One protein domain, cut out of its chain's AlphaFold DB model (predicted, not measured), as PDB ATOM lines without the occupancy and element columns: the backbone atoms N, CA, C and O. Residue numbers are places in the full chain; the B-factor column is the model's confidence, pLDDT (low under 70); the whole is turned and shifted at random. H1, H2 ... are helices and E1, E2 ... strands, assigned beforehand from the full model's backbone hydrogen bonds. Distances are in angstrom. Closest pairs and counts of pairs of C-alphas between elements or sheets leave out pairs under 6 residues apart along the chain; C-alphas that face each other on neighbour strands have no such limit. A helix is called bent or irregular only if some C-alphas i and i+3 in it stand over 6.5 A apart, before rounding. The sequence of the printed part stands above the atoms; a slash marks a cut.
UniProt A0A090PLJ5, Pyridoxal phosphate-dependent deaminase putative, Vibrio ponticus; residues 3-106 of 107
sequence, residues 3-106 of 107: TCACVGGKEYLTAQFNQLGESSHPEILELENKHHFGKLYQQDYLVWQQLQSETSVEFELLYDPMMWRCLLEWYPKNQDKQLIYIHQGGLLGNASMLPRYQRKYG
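Overview. This is residues 3 to 106 of the 107 residues of the protein "Pyridoxal phosphate-dependent deaminase putative" of Vibrio ponticus (UniProt A0A090PLJ5). Two helices, H2 and H3, meet by their first halves as an L, and the other two named helices lie toward the two ends of the longest axis: H4 beyond the start of H2, and H1, with the short strand E1, at the opposite end. A long link, residues 78 to 90, leads from the far end of H3 back to H4, and the tip at residues 76 to 82, of which 76 and 77 belong to H3, sticks out. The printed part has 104 residues with four named helices and one named strand, in the order H1, E1, H2, H3, H4; the class is mostly helix, and E1 pairs with no named strand. The whole is compact, with a radius of gyration of the C-alphas of 14.6 A, and spans 43 by 32 by 25 A along its three main axes.

Along the chain. Begin with the longest helix by residues, H4, residues 91 to 105: find C-alpha 91 at (196.266, 194.055, 166.061), and from there the helix runs 20.0 A to C-alpha 105 at (176.377, 193.664, 164.416). H4 is neither bent nor irregular, but only just: C-alphas 95 and 98 are 6.2 A apart. Go next to H2, residues 42 to 55, which is also 20.0 A long from first to last C-alpha. H3, residues 64 to 77, covers 20.5 A; it is only just irregular, with C-alphas 73 and 76 being 6.7 A apart, and its line is a rough one. Near the beginning of the printed part look for H1, residues 10 to 19, which starts at C-alpha 10 (190.286, 213.641, 179.298) and is 14.2 A long. E1, residues 27 to 29, is 6.3 A long.

Arrangement. Start at the last part of H4, where residues 101 to 105 alone meet residues 42 to 45 of H2: the two helices only just touch, with 3 pairs of C-alphas within 8 A. The closest C-alphas there are those of Gln 42 and Tyr 105, 6.8 A apart. H2 and H4 run opposite ways at a steep tilt of 55 degrees. Move on along H2 to residues 44 to 48, which alone touch residues 64 to 69 of H3. The closest C-alphas of these two helices, those of Asp 44 and Pro 65, are 4.9 A apart, and the lines of H2 and H3 are about perpendicular at 78 degrees. From H3 look across to E1: their closest C-alphas, those of Leu 29 and Cys 70, are 6.1 A apart. Beside E1, residues 3 to 4 make a short parallel pairing with residues 28 to 29. The closest C-alphas of H1 and E1 are those of Lys 10 and Ile 28, 6.4 A apart, while H1 is apart from H2, H3 and H4. H3 and H4 are also apart. In the backbones of H1 and H2 every O i to N i+4 pair is within hydrogen-bond range; in H3 it is 8 of 10 and in H4 7 of 11.

Size, cuts and confidence. The two C-alphas farthest apart are those of Ser 23 and Gly 106, 44.5 A. The printed part, residues 3 to 106, has no cut. Two links are long: residues 30 to 41 from E1 to H2, and residues 78 to 90 from H3 to H4, whose C-alphas lie 10 to 22 A from the mean of the C-alphas. The links from H1 to E1 and from H2 to H3 are short. The mean pLDDT of the printed part is 96.2, and no printed residue is under 70.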
ATOM      1  N   THR A   3     195.524 213.904 170.413       97.25
ATOM      2  CA  THR A   3     195.259 212.547 170.906       97.25
ATOM      3  C   THR A   3     193.800 212.439 171.343       97.25
ATOM      4  O   THR A   3     193.067 213.423 171.295       97.25
ATOM      5  N   CYS A   4     193.366 211.271 171.793       97.00
ATOM      6  CA  CYS A   4     192.031 211.042 172.325       97.00
ATOM      7  C   CYS A   4     192.100 210.101 173.537       97.00
ATOM      8  O   CYS A   4     192.992 209.257 173.651       97.00
ATOM      9  N   ALA A   5     191.167 210.239 174.477       96.31
ATOM     10  CA  ALA A   5     191.123 209.372 175.651       96.31
ATOM     11  C   ALA A   5     190.314 208.097 175.357       96.31
ATOM     12  O   ALA A   5     189.090 208.099 175.455       96.31
ATOM     13  N   CYS A   6     190.997 206.992 175.041       94.38
ATOM     14  CA  CYS A   6     190.337 205.692 174.852       94.38
ATOM     15  C   CYS A   6     189.984 205.002 176.181       94.38
ATOM     16  O   CYS A   6     189.058 204.195 176.229       94.38
ATOM     17  N   VAL A   7     190.704 205.315 177.266       93.38
ATOM     18  CA  VAL A   7     190.471 204.780 178.618       93.38
ATOM     19  C   VAL A   7     190.168 205.928 179.577       93.38
ATOM     20  O   VAL A   7     190.902 206.911 179.645       93.38
ATOM     21  N   GLY A   8     189.090 205.791 180.350       92.81
ATOM     22  CA  GLY A   8     188.667 206.809 181.310       92.81
ATOM     23  C   GLY A   8     188.031 208.021 180.627       92.81
ATOM     24  O   GLY A   8     186.848 207.984 180.289       92.81
ATOM     25  N   GLY A   9     188.796 209.101 180.500       94.44
ATOM     26  CA  GLY A   9     188.364 210.387 179.954       94.44
ATOM     27  C   GLY A   9     189.517 211.388 179.937       94.44
ATOM     28  O   GLY A   9     190.624 211.072 180.387       94.44
ATOM     29  N   LYS A  10     189.267 212.597 179.435       96.06
ATOM     30  CA  LYS A  10     190.286 213.641 179.298       96.06
ATOM     31  C   LYS A  10     190.967 213.998 180.613       96.06
ATOM     32  O   LYS A  10     192.193 214.114 180.643       96.06
ATOM     33  N   GLU A  11     190.215 214.121 181.704       95.94
ATOM     34  CA  GLU A  11     190.772 214.452 183.021       95.94
ATOM     35  C   GLU A  11     191.713 213.349 183.512       95.94
ATOM     36  O   GLU A  11     192.790 213.631 184.036       95.94
ATOM     37  N   TYR A  12     191.334 212.086 183.288       96.31
ATOM     38  CA  TYR A  12     192.158 210.937 183.647       96.31
ATOM     39  C   TYR A  12     193.453 210.901 182.828       96.31
ATOM     40  O   TYR A  12     194.534 210.801 183.406       96.31
ATOM     41  N   LEU A  13     193.368 211.053 181.502       96.19
ATOM     42  CA  LEU A  13     194.543 211.066 180.628       96.19
ATOM     43  C   LEU A  13     195.482 212.243 180.949       96.19
ATOM     44  O   LEU A  13     196.695 212.060 181.032       96.19
ATOM     45  N   THR A  14     194.930 213.427 181.221       96.38
ATOM     46  CA  THR A  14     195.711 214.601 181.650       96.38
ATOM     47  C   THR A  14     196.446 214.331 182.966       96.38
ATOM     48  O   THR A  14     197.625 214.656 183.106       96.38
ATOM     49  N   ALA A  15     195.786 213.683 183.934       96.56
ATOM     50  CA  ALA A  15     196.428 213.291 185.185       96.56
ATOM     51  C   ALA A  15     197.571 212.283 184.969       96.56
ATOM     52  O   ALA A  15     198.593 212.385 185.645       96.56
ATOM     53  N   GLN A  16     197.435 211.346 184.023       96.56
ATOM     54  CA  GLN A  16     198.512 210.414 183.669       96.56
ATOM     55  C   GLN A  16     199.720 211.136 183.054       96.56
ATOM     56  O   GLN A  16     200.844 210.889 183.483       96.56
ATOM     57  N   PHE A  17     199.513 212.090 182.138       96.50
ATOM     58  CA  PHE A  17     200.616 212.910 181.614       96.50
ATOM     59  C   PHE A  17     201.317 213.719 182.713       96.50
ATOM     60  O   PHE A  17     202.546 213.756 182.763       96.50
ATOM     61  N   ASN A  18     200.556 214.300 183.646       96.06
ATOM     62  CA  ASN A  18     201.128 215.004 184.797       96.06
ATOM     63  C   ASN A  18     201.993 214.088 185.676       96.06
ATOM     64  O   ASN A  18     203.055 214.504 186.133       96.06
ATOM     65  N   GLN A  19     201.563 212.844 185.910       97.25
ATOM     66  CA  GLN A  19     202.329 211.874 186.704       97.25
ATOM     67  C   GLN A  19     203.652 211.475 186.044       97.25
ATOM     68  O   GLN A  19     204.609 211.168 186.750       97.25
ATOM     69  N   LEU A  20     203.722 211.516 184.712       96.75
ATOM     70  CA  LEU A  20     204.956 211.291 183.957       96.75
ATOM     71  C   LEU A  20     205.906 212.502 183.981       96.75
ATOM     72  O   LEU A  20     207.038 212.388 183.521       96.75
ATOM     73  N   GLY A  21     205.481 213.642 184.540       94.56
ATOM     74  CA  GLY A  21     206.277 214.871 184.588       94.56
ATOM     75  C   GLY A  21     206.308 215.643 183.267       94.56
ATOM     76  O   GLY A  21     207.167 216.503 183.084       94.56
ATOM     77  N   GLU A  22     205.383 215.352 182.349       92.00
ATOM     78  CA  GLU A  22     205.317 216.005 181.042       92.00
ATOM     79  C   GLU A  22     204.818 217.447 181.171       92.00
ATOM     80  O   GLU A  22     203.720 217.701 181.671       92.00
ATOM     81  N   SER A  23     205.605 218.404 180.673       88.94
ATOM     82  CA  SER A  23     205.248 219.829 180.675       88.94
ATOM     83  C   SER A  23     204.488 220.271 179.423       88.94
ATOM     84  O   SER A  23     203.944 221.373 179.391       88.94
ATOM     85  N   SER A  24     204.477 219.444 178.375       93.88
ATOM     86  CA  SER A  24     203.824 219.734 177.097       93.88
ATOM     87  C   SER A  24     202.811 218.645 176.777       93.88
ATOM     88  O   SER A  24     203.169 217.573 176.298       93.88
ATOM     89  N   HIS A  25     201.535 218.923 177.023       95.00
ATOM     90  CA  HIS A  25     200.467 217.952 176.783       95.00
ATOM     91  C   HIS A  25     199.921 218.069 175.357       95.00
ATOM     92  O   HIS A  25     199.848 219.176 174.813       95.00
ATOM     93  N   PRO A  26     199.516 216.952 174.731       95.94
ATOM     94  CA  PRO A  26     198.759 217.009 173.491       95.94
ATOM     95  C   PRO A  26     197.370 217.618 173.729       95.94
ATOM     96  O   PRO A  26     196.811 217.547 174.823       95.94
ATOM     97  N   GLU A  27     196.777 218.161 172.672       96.81
ATOM     98  CA  GLU A  27     195.352 218.478 172.674       96.81
ATOM     99  C   GLU A  27     194.562 217.162 172.675       96.81
ATOM    100  O   GLU A  27     194.729 216.320 171.790       96.81
ATOM    101  N   ILE A  28     193.725 216.967 173.695       97.88
ATOM    102  CA  ILE A  28     192.876 215.782 173.824       97.88
ATOM    103  C   ILE A  28     191.535 216.086 173.158       97.88
ATOM    104  O   ILE A  28     190.750 216.884 173.674       97.88
ATOM    105  N   LEU A  29     191.297 215.439 172.020       97.81
ATOM    106  CA  LEU A  29     190.026 215.439 171.312       97.81
ATOM    107  C   LEU A  29     189.022 214.541 172.035       97.81
ATOM    108  O   LEU A  29     189.370 213.490 172.583       97.81
ATOM    109  N   GLU A  30     187.761 214.952 172.002       95.94
ATOM    110  CA  GLU A  30     186.643 214.255 172.630       95.94
ATOM    111  C   GLU A  30     185.475 214.196 171.650       95.94
ATOM    112  O   GLU A  30     185.292 215.099 170.837       95.94
ATOM    113  N   LEU A  31     184.694 213.123 171.731       95.19
ATOM    114  CA  LEU A  31     183.398 213.047 171.065       95.19
ATOM    115  C   LEU A  31     182.359 213.794 171.906       95.19
ATOM    116  O   LEU A  31     182.512 213.917 173.121       95.19
ATOM    117  N   GLU A  32     181.248 214.192 171.288       91.25
ATOM    118  CA  GLU A  32     180.116 214.804 172.003       91.25
ATOM    119  C   GLU A  32     179.598 213.924 173.157       91.25
ATOM    120  O   GLU A  32     179.183 214.413 174.205       91.25
ATOM    121  N   ASN A  33     179.648 212.602 172.973       90.69
ATOM    122  CA  ASN A  33     179.161 211.626 173.939       90.69
ATOM    123  C   ASN A  33     180.296 210.765 174.490       90.69
ATOM    124  O   ASN A  33     181.194 210.347 173.757       90.69
ATOM    125  N   LYS A  34     180.194 210.400 175.775       90.69
ATOM    126  CA  LYS A  34     181.192 209.558 176.442       90.69
ATOM    127  C   LYS A  34     181.358 208.209 175.735       90.69
ATOM    128  O   LYS A  34     180.429 207.397 175.641       90.69
ATOM    129  N   HIS A  35     182.582 207.955 175.286       94.94
ATOM    130  CA  HIS A  35     183.013 206.664 174.763       94.94
ATOM    131  C   HIS A  35     183.543 205.799 175.911       94.94
ATOM    132  O   HIS A  35     184.335 206.255 176.734       94.94
ATOM    133  N   HIS A  36     183.050 204.568 176.020       95.62
ATOM    134  CA  HIS A  36     183.471 203.635 177.058       95.62
ATOM    135  C   HIS A  36     184.436 202.610 176.477       95.62
ATOM    136  O   HIS A  36     184.069 201.850 175.578       95.62
ATOM    137  N   PHE A  37     185.625 202.528 177.069       95.88
ATOM    138  CA  PHE A  37     186.643 201.560 176.686       95.88
ATOM    139  C   PHE A  37     186.090 200.128 176.585       95.88
ATOM    140  O   PHE A  37     185.415 199.639 177.495       95.88
ATOM    141  N   GLY A  38     186.371 199.450 175.470       94.69
ATOM    142  CA  GLY A  38     185.986 198.054 175.235       94.69
ATOM    143  C   GLY A  38     184.493 197.798 174.984       94.69
ATOM    144  O   GLY A  38     184.108 196.643 174.739       94.69
ATOM    145  N   LYS A  39     183.640 198.832 175.026       96.69
ATOM    146  CA  LYS A  39     182.239 198.729 174.603       96.69
ATOM    147  C   LYS A  39     182.175 198.664 173.078       96.69
ATOM    148  O   LYS A  39     182.843 199.409 172.380       96.69
ATOM    149  N   LEU A  40     181.328 197.773 172.568       97.81
ATOM    150  CA  LEU A  40     181.125 197.601 171.131       97.81
ATOM    151  C   LEU A  40     180.148 198.662 170.622       97.81
ATOM    152  O   LEU A  40     178.951 198.586 170.946       97.81
ATOM    153  N   TYR A  41     180.647 199.602 169.824       97.38
ATOM    154  CA  TYR A  41     179.845 200.605 169.128       97.38
ATOM    155  C   TYR A  41     179.778 200.279 167.638       97.38
ATOM    156  O   TYR A  41     180.797 200.045 167.000       97.38
ATOM    157  N   GLN A  42     178.577 200.301 167.059       97.25
ATOM    158  CA  GLN A  42     178.408 200.024 165.629       97.25
ATOM    159  C   GLN A  42     179.226 200.991 164.762       97.25
ATOM    160  O   GLN A  42     179.832 200.572 163.786       97.25
ATOM    161  N   GLN A  43     179.291 202.268 165.148       96.94
ATOM    162  CA  GLN A  43     180.041 203.281 164.411       96.94
ATOM    163  C   GLN A  43     181.553 203.024 164.416       96.94
ATOM    164  O   GLN A  43     182.194 203.243 163.397       96.94
ATOM    165  N   ASP A  44     182.111 202.503 165.513       97.69
ATOM    166  CA  ASP A  44     183.526 202.108 165.570       97.69
ATOM    167  C   ASP A  44     183.802 200.974 164.576       97.69
ATOM    168  O   ASP A  44     184.784 201.006 163.841       97.69
ATOM    169  N   TYR A  45     182.895 199.995 164.502       97.94
ATOM    170  CA  TYR A  45     183.025 198.883 163.564       97.94
ATOM    171  C   TYR A  45     182.944 199.341 162.103       97.94
ATOM    172  O   TYR A  45     183.752 198.912 161.286       97.94
ATOM    173  N   LEU A  46     182.024 200.258 161.788       97.94
ATOM    174  CA  LEU A  46     181.894 200.837 160.447       97.94
ATOM    175  C   LEU A  46     183.130 201.653 160.052       97.94
ATOM    176  O   LEU A  46     183.619 201.508 158.936       97.94
ATOM    177  N   VAL A  47     183.660 202.474 160.965       98.00
ATOM    178  CA  VAL A  47     184.903 203.228 160.732       98.00
ATOM    179  C   VAL A  47     186.063 202.271 160.470       98.00
ATOM    180  O   VAL A  47     186.774 202.444 159.488       98.00
ATOM    181  N   TRP A  48     186.211 201.221 161.278       97.75
ATOM    182  CA  TRP A  48     187.242 200.202 161.075       97.75
ATOM    183  C   TRP A  48     187.143 199.525 159.694       97.75
ATOM    184  O   TRP A  48     188.146 199.404 158.991       97.75
ATOM    185  N   GLN A  49     185.932 199.147 159.263       97.50
ATOM    186  CA  GLN A  49     185.702 198.568 157.932       97.50
ATOM    187  C   GLN A  49     186.049 199.551 156.805       97.50
ATOM    188  O   GLN A  49     186.656 199.149 155.810       97.50
ATOM    189  N   GLN A  50     185.684 200.827 156.961       98.06
ATOM    190  CA  GLN A  50     185.960 201.862 155.964       98.06
ATOM    191  C   GLN A  50     187.459 202.144 155.840       98.06
ATOM    192  O   GLN A  50     187.982 202.260 154.737       98.06
ATOM    193  N   LEU A  51     188.178 202.193 156.962       97.19
ATOM    194  CA  LEU A  51     189.627 202.387 156.948       97.19
ATOM    195  C   LEU A  51     190.332 201.267 156.188       97.19
ATOM    196  O   LEU A  51     191.184 201.540 155.343       97.19
ATOM    197  N   GLN A  52     189.943 200.016 156.437       96.69
ATOM    198  CA  GLN A  52     190.495 198.872 155.717       96.69
ATOM    199  C   GLN A  52     190.202 198.949 154.211       96.69
ATOM    200  O   GLN A  52     191.078 198.613 153.410       96.69
ATOM    201  N   SER A  53     188.997 199.376 153.815       97.88
ATOM    202  CA  SER A  53     188.604 199.444 152.403       97.88
ATOM    203  C   SER A  53     189.298 200.582 151.647       97.88
ATOM    204  O   SER A  53     189.711 200.385 150.505       97.88
ATOM    205  N   GLU A  54     189.477 201.744 152.278       97.62
ATOM    206  CA  GLU A  54     190.074 202.924 151.643       97.62
ATOM    207  C   GLU A  54     191.601 202.903 151.643       97.62
ATOM    208  O   GLU A  54     192.229 203.394 150.705       97.62
ATOM    209  N   THR A  55     192.215 202.355 152.693       96.00
ATOM    210  CA  THR A  55     193.667 202.480 152.906       96.00
ATOM    211  C   THR A  55     194.426 201.176 152.698       96.00
ATOM    212  O   THR A  55     195.644 201.199 152.543       96.00
ATOM    213  N   SER A  56     193.731 200.031 152.709       96.69
ATOM    214  CA  SER A  56     194.332 198.691 152.794       96.69
ATOM    215  C   SER A  56     195.197 198.447 154.043       96.69
ATOM    216  O   SER A  56     195.821 197.392 154.151       96.69
ATOM    217  N   VAL A  57     195.216 199.378 155.003       96.12
ATOM    218  CA  VAL A  57     195.901 199.227 156.289       96.12
ATOM    219  C   VAL A  57     194.958 198.549 157.273       96.12
ATOM    220  O   VAL A  57     193.818 198.977 157.449       96.12
ATOM    221  N   GLU A  58     195.449 197.504 157.936       96.12
ATOM    222  CA  GLU A  58     194.714 196.868 159.022       96.12
ATOM    223  C   GLU A  58     194.869 197.694 160.304       96.12
ATOM    224  O   GLU A  58     195.984 197.937 160.771       96.12
ATOM    225  N   PHE A  59     193.741 198.114 160.875       97.75
ATOM    226  CA  PHE A  59     193.658 198.795 162.169       97.75
ATOM    227  C   PHE A  59     193.146 197.839 163.250       97.75
ATOM    228  O   PHE A  59     192.565 196.787 162.949       97.75
ATOM    229  N   GLU A  60     193.349 198.177 164.518       97.19
ATOM    230  CA  GLU A  60     192.739 197.441 165.623       97.19
ATOM    231  C   GLU A  60     191.346 198.003 165.991       97.19
ATOM    232  O   GLU A  60     190.867 198.973 165.405       97.19
ATOM    233  N   LEU A  61     190.617 197.316 166.875       97.25
ATOM    234  CA  LEU A  61     189.182 197.544 167.126       97.25
ATOM    235  C   LEU A  61     188.849 198.215 168.475       97.25
ATOM    236  O   LEU A  61     187.663 198.383 168.786       97.25
ATOM    237  N   LEU A  62     189.841 198.543 169.309       95.19
ATOM    238  CA  LEU A  62     189.660 199.135 170.643       95.19
ATOM    239  C   LEU A  62     190.011 200.626 170.716       95.19
ATOM    240  O   LEU A  62     189.346 201.345 171.462       95.19
ATOM    241  N   TYR A  63     191.034 201.078 169.996       96.50
ATOM    242  CA  TYR A  63     191.626 202.414 170.101       96.50
ATOM    243  C   TYR A  63     191.483 203.218 168.801       96.50
ATOM    244  O   TYR A  63     190.931 204.321 168.821       96.50
ATOM    245  N   ASP A  64     191.925 202.667 167.672       97.50
ATOM    246  CA  ASP A  64     191.985 203.316 166.367       97.50
ATOM    247  C   ASP A  64     190.623 203.862 165.934       97.50
ATOM    248  O   ASP A  64     190.560 205.039 165.564       97.50
ATOM    249  N   PRO A  65     189.500 203.113 166.033       97.06
ATOM    250  CA  PRO A  65     188.217 203.632 165.584       97.06
ATOM    251  C   PRO A  65     187.767 204.846 166.399       97.06
ATOM    252  O   PRO A  65     187.149 205.758 165.854       97.06
ATOM    253  N   MET A  66     188.102 204.890 167.693       96.62
ATOM    254  CA  MET A  66     187.783 206.028 168.553       96.62
ATOM    255  C   MET A  66     188.579 207.269 168.126       96.62
ATOM    256  O   MET A  66     187.976 208.321 167.900       96.62
ATOM    257  N   MET A  67     189.893 207.133 167.899       97.38
ATOM    258  CA  MET A  67     190.728 208.229 167.385       97.38
ATOM    259  C   MET A  67     190.236 208.721 166.022       97.38
ATOM    260  O   MET A  67     190.120 209.927 165.802       97.38
ATOM    261  N   TRP A  68     189.904 207.807 165.109       97.62
ATOM    262  CA  TRP A  68     189.409 208.165 163.783       97.62
ATOM    263  C   TRP A  68     188.061 208.877 163.828       97.62
ATOM    264  O   TRP A  68     187.867 209.841 163.092       97.62
ATOM    265  N   ARG A  69     187.154 208.499 164.734       97.56
ATOM    266  CA  ARG A  69     185.914 209.259 164.950       97.56
ATOM    267  C   ARG A  69     186.198 210.688 165.415       97.56
ATOM    268  O   ARG A  69     185.629 211.616 164.847       97.56
ATOM    269  N   CYS A  70     187.117 210.879 166.364       97.75
ATOM    270  CA  CYS A  70     187.546 212.221 166.774       97.75
ATOM    271  C   CYS A  70     188.165 213.012 165.607       97.75
ATOM    272  O   CYS A  70     187.859 214.192 165.429       97.75
ATOM    273  N   LEU A  71     189.004 212.375 164.783       97.06
ATOM    274  CA  LEU A  71     189.610 213.020 163.614       97.06
ATOM    275  C   LEU A  71     188.575 213.427 162.566       97.06
ATOM    276  O   LEU A  71     188.685 214.520 162.019       97.06
ATOM    277  N   LEU A  72     187.570 212.591 162.301       95.62
ATOM    278  CA  LEU A  72     186.516 212.887 161.328       95.62
ATOM    279  C   LEU A  72     185.657 214.095 161.746       95.62
ATOM    280  O   LEU A  72     185.172 214.819 160.878       95.62
ATOM    281  N   GLU A  73     185.515 214.364 163.047       95.94
ATOM    282  CA  GLU A  73     184.858 215.578 163.562       95.94
ATOM    283  C   GLU A  73     185.787 216.807 163.567       95.94
ATOM    284  O   GLU A  73     185.346 217.936 163.317       95.94
ATOM    285  N   TRP A  74     187.080 216.608 163.842       97.50
ATOM    286  CA  TRP A  74     188.067 217.683 163.975       97.50
ATOM    287  C   TRP A  74     188.601 218.190 162.625       97.50
ATOM    288  O   TRP A  74     188.753 219.400 162.431       97.50
ATOM    289  N   TYR A  75     188.863 217.292 161.672       96.88
ATOM    290  CA  TYR A  75     189.548 217.605 160.413       96.88
ATOM    291  C   TYR A  75     188.806 218.603 159.509       96.88
ATOM    292  O   TYR A  75     189.467 219.504 158.989       96.88
ATOM    293  N   PRO A  76     187.463 218.563 159.358       97.12
ATOM    294  CA  PRO A  76     186.747 219.546 158.540       97.12
ATOM    295  C   PRO A  76     186.977 221.006 158.963       97.12
ATOM    296  O   PRO A  76     186.830 221.908 158.144       97.12
ATOM    297  N   LYS A  77     187.360 221.245 160.224       96.94
ATOM    298  CA  LYS A  77     187.654 222.576 160.784       96.94
ATOM    299  C   LYS A  77     189.145 222.939 160.747       96.94
ATOM    300  O   LYS A  77     189.500 224.042 161.141       96.94
ATOM    301  N   ASN A  78     190.003 222.019 160.310       97.31
ATOM    302  CA  ASN A  78     191.463 222.112 160.384       97.31
ATOM    303  C   ASN A  78     192.129 221.662 159.069       97.31
ATOM    304  O   ASN A  78     193.198 221.050 159.073       97.31
ATOM    305  N   GLN A  79     191.482 221.932 157.930       96.62
ATOM    306  CA  GLN A  79     191.958 221.523 156.600       96.62
ATOM    307  C   GLN A  79     193.259 222.224 156.173       96.62
ATOM    308  O   GLN A  79     193.927 221.766 155.250       96.62
ATOM    309  N   ASP A  80     193.646 223.304 156.857       97.31
ATOM    310  CA  ASP A  80     194.941 223.978 156.709       97.31
ATOM    311  C   ASP A  80     196.122 223.142 157.235       97.31
ATOM    312  O   ASP A  80     197.280 223.499 157.012       97.31
ATOM    313  N   LYS A  81     195.853 222.040 157.949       96.19
ATOM    314  CA  LYS A  81     196.869 221.225 158.622       96.19
ATOM    315  C   LYS A  81     197.149 219.934 157.862       96.19
ATOM    316  O   LYS A  81     196.240 219.233 157.425       96.19
ATOM    317  N   GLN A  82     198.428 219.575 157.786       96.06
ATOM    318  CA  GLN A  82     198.859 218.260 157.324       96.06
ATOM    319  C   GLN A  82     198.895 217.280 158.501       96.06
ATOM    320  O   GLN A  82     199.439 217.591 159.562       96.06
ATOM    321  N   LEU A  83     198.322 216.092 158.307       95.81
ATOM    322  CA  LEU A  83     198.263 215.050 159.326       95.81
ATOM    323  C   LEU A  83     199.290 213.950 159.060       95.81
ATOM    324  O   LEU A  83     199.450 213.485 157.934       95.81
ATOM    325  N   ILE A  84     199.938 213.509 160.136       96.38
ATOM    326  CA  ILE A  84     200.685 212.254 160.196       96.38
ATOM    327  C   ILE A  84     200.005 211.415 161.273       96.38
ATOM    328  O   ILE A  84     199.980 211.808 162.440       96.38
ATOM    329  N   TYR A  85     199.424 210.287 160.874       95.75
ATOM    330  CA  TYR A  85     198.784 209.354 161.794       95.75
ATOM    331  C   TYR A  85     199.810 208.347 162.314       95.75
ATOM    332  O   TYR A  85     200.526 207.726 161.527       95.75
ATOM    333  N   ILE A  86     199.880 208.171 163.633       96.44
ATOM    334  CA  ILE A  86     200.753 207.175 164.258       96.44
ATOM    335  C   ILE A  86     199.924 205.927 164.548       96.44
ATOM    336  O   ILE A  86     199.184 205.892 165.525       96.44
ATOM    337  N   HIS A  87     200.064 204.905 163.702       94.88
ATOM    338  CA  HIS A  87     199.478 203.589 163.953       94.88
ATOM    339  C   HIS A  87     200.326 202.834 164.982       94.88
ATOM    340  O   HIS A  87     201.445 202.416 164.685       94.88
ATOM    341  N   GLN A  88     199.824 202.712 166.213       92.56
ATOM    342  CA  GLN A  88     200.593 202.216 167.364       92.56
ATOM    343  C   GLN A  88     200.573 200.682 167.514       92.56
ATOM    344  O   GLN A  88     201.198 200.148 168.432       92.56
ATOM    345  N   GLY A  89     199.898 199.957 166.617       94.44
ATOM    346  CA  GLY A  89     199.807 198.496 166.642       94.44
ATOM    347  C   GLY A  89     198.531 197.995 167.325       94.44
ATOM    348  O   GLY A  89     197.451 198.495 167.059       94.44
ATOM    349  N   GLY A  90     198.628 196.956 168.162       95.31
ATOM    350  CA  GLY A  90     197.471 196.409 168.898       95.31
ATOM    351  C   GLY A  90     196.621 195.366 168.151       95.31
ATOM    352  O   GLY A  90     195.677 194.824 168.725       95.31
ATOM    353  N   LEU A  91     197.007 194.990 166.927       97.12
ATOM    354  CA  LEU A  91     196.266 194.055 166.061       97.12
ATOM    355  C   LEU A  91     195.922 192.705 166.707       97.12
ATOM    356  O   LEU A  91     194.873 192.135 166.415       97.12
ATOM    357  N   LEU A  92     196.749 192.200 167.633       96.69
ATOM    358  CA  LEU A  92     196.474 190.943 168.347       96.69
ATOM    359  C   LEU A  92     195.115 190.958 169.074       96.69
ATOM    360  O   LEU A  92     194.501 189.905 169.255       96.69
ATOM    361  N   GLY A  93     194.609 192.139 169.449       95.25
ATOM    362  CA  GLY A  93     193.281 192.302 170.040       95.25
ATOM    363  C   GLY A  93     192.133 191.900 169.105       95.25
ATOM    364  O   GLY A  93     191.101 191.410 169.585       95.25
ATOM    365  N   ASN A  94     192.314 192.024 167.783       97.56
ATOM    366  CA  ASN A  94     191.282 191.746 166.777       97.56
ATOM    367  C   ASN A  94     190.801 190.295 166.816       97.56
ATOM    368  O   ASN A  94     189.603 190.060 166.652       97.56
ATOM    369  N   ALA A  95     191.681 189.340 167.140       97.62
ATOM    370  CA  ALA A  95     191.322 187.925 167.279       97.62
ATOM    371  C   ALA A  95     190.173 187.699 168.283       97.62
ATOM    372  O   ALA A  95     189.376 186.776 168.126       97.62
ATOM    373  N   SER A  96     190.056 188.567 169.293       96.75
ATOM    374  CA  SER A  96     188.956 188.544 170.264       96.75
ATOM    375  C   SER A  96     187.843 189.548 169.947       96.75
ATOM    376  O   SER A  96     186.662 189.252 170.154       96.75
ATOM    377  N   MET A  97     188.193 190.736 169.448       97.50
ATOM    378  CA  MET A  97     187.253 191.836 169.235       97.50
ATOM    379  C   MET A  97     186.374 191.630 168.007       97.50
ATOM    380  O   MET A  97     185.163 191.837 168.096       97.50
ATOM    381  N   LEU A  98     186.942 191.173 166.890       97.75
ATOM    382  CA  LEU A  98     186.196 190.999 165.647       97.75
ATOM    383  C   LEU A  98     185.039 189.994 165.804       97.75
ATOM    384  O   LEU A  98     183.908 190.365 165.485       97.75
ATOM    385  N   PRO A  99     185.222 188.801 166.412       98.19
ATOM    386  CA  PRO A  99     184.101 187.897 166.672       98.19
ATOM    387  C   PRO A  99     183.011 188.506 167.564       98.19
ATOM    388  O   PRO A  99     181.834 188.175 167.426       98.19
ATOM    389  N   ARG A 100     183.367 189.395 168.505       98.12
ATOM    390  CA  ARG A 100     182.386 190.085 169.362       98.12
ATOM    391  C   ARG A 100     181.555 191.085 168.558       98.12
ATOM    392  O   ARG A 100     180.339 191.124 168.733       98.12
ATOM    393  N   TYR A 101     182.200 191.860 167.685       98.19
ATOM    394  CA  TYR A 101     181.521 192.774 166.767       98.19
ATOM    395  C   TYR A 101     180.616 192.019 165.792       98.19
ATOM    396  O   TYR A 101     179.441 192.360 165.687       98.19
ATOM    397  N   GLN A 102     181.106 190.941 165.177       97.81
ATOM    398  CA  GLN A 102     180.324 190.089 164.276       97.81
ATOM    399  C   GLN A 102     179.106 189.466 164.969       97.81
ATOM    400  O   GLN A 102     178.025 189.462 164.403       97.81
ATOM    401  N   ARG A 103     179.215 189.009 166.222       97.88
ATOM    402  CA  ARG A 103     178.037 188.503 166.955       97.88
ATOM    403  C   ARG A 103     176.985 189.572 167.254       97.88
ATOM    404  O   ARG A 103     175.817 189.235 167.398       97.88
ATOM    405  N   LYS A 104     177.396 190.829 167.440       97.94
ATOM    406  CA  LYS A 104     176.486 191.918 167.831       97.94
ATOM    407  C   LYS A 104     175.897 192.664 166.632       97.94
ATOM    408  O   LYS A 104     174.768 193.133 166.717       97.94
ATOM    409  N   TYR A 105     176.681 192.817 165.571       97.19
ATOM    410  CA  TYR A 105     176.377 193.664 164.416       97.19
ATOM    411  C   TYR A 105     176.649 192.985 163.067       97.19
ATOM    412  O   TYR A 105     176.457 193.617 162.033       97.19
ATOM    413  N   GLY A 106     177.135 191.743 163.058       84.25
ATOM    414  CA  GLY A 106     177.168 190.936 161.843       84.25
ATOM    415  C   GLY A 106     175.744 190.573 161.428       84.25
ATOM    416  O   GLY A 106     174.888 190.365 162.288       84.25
TER     417      GLY A 106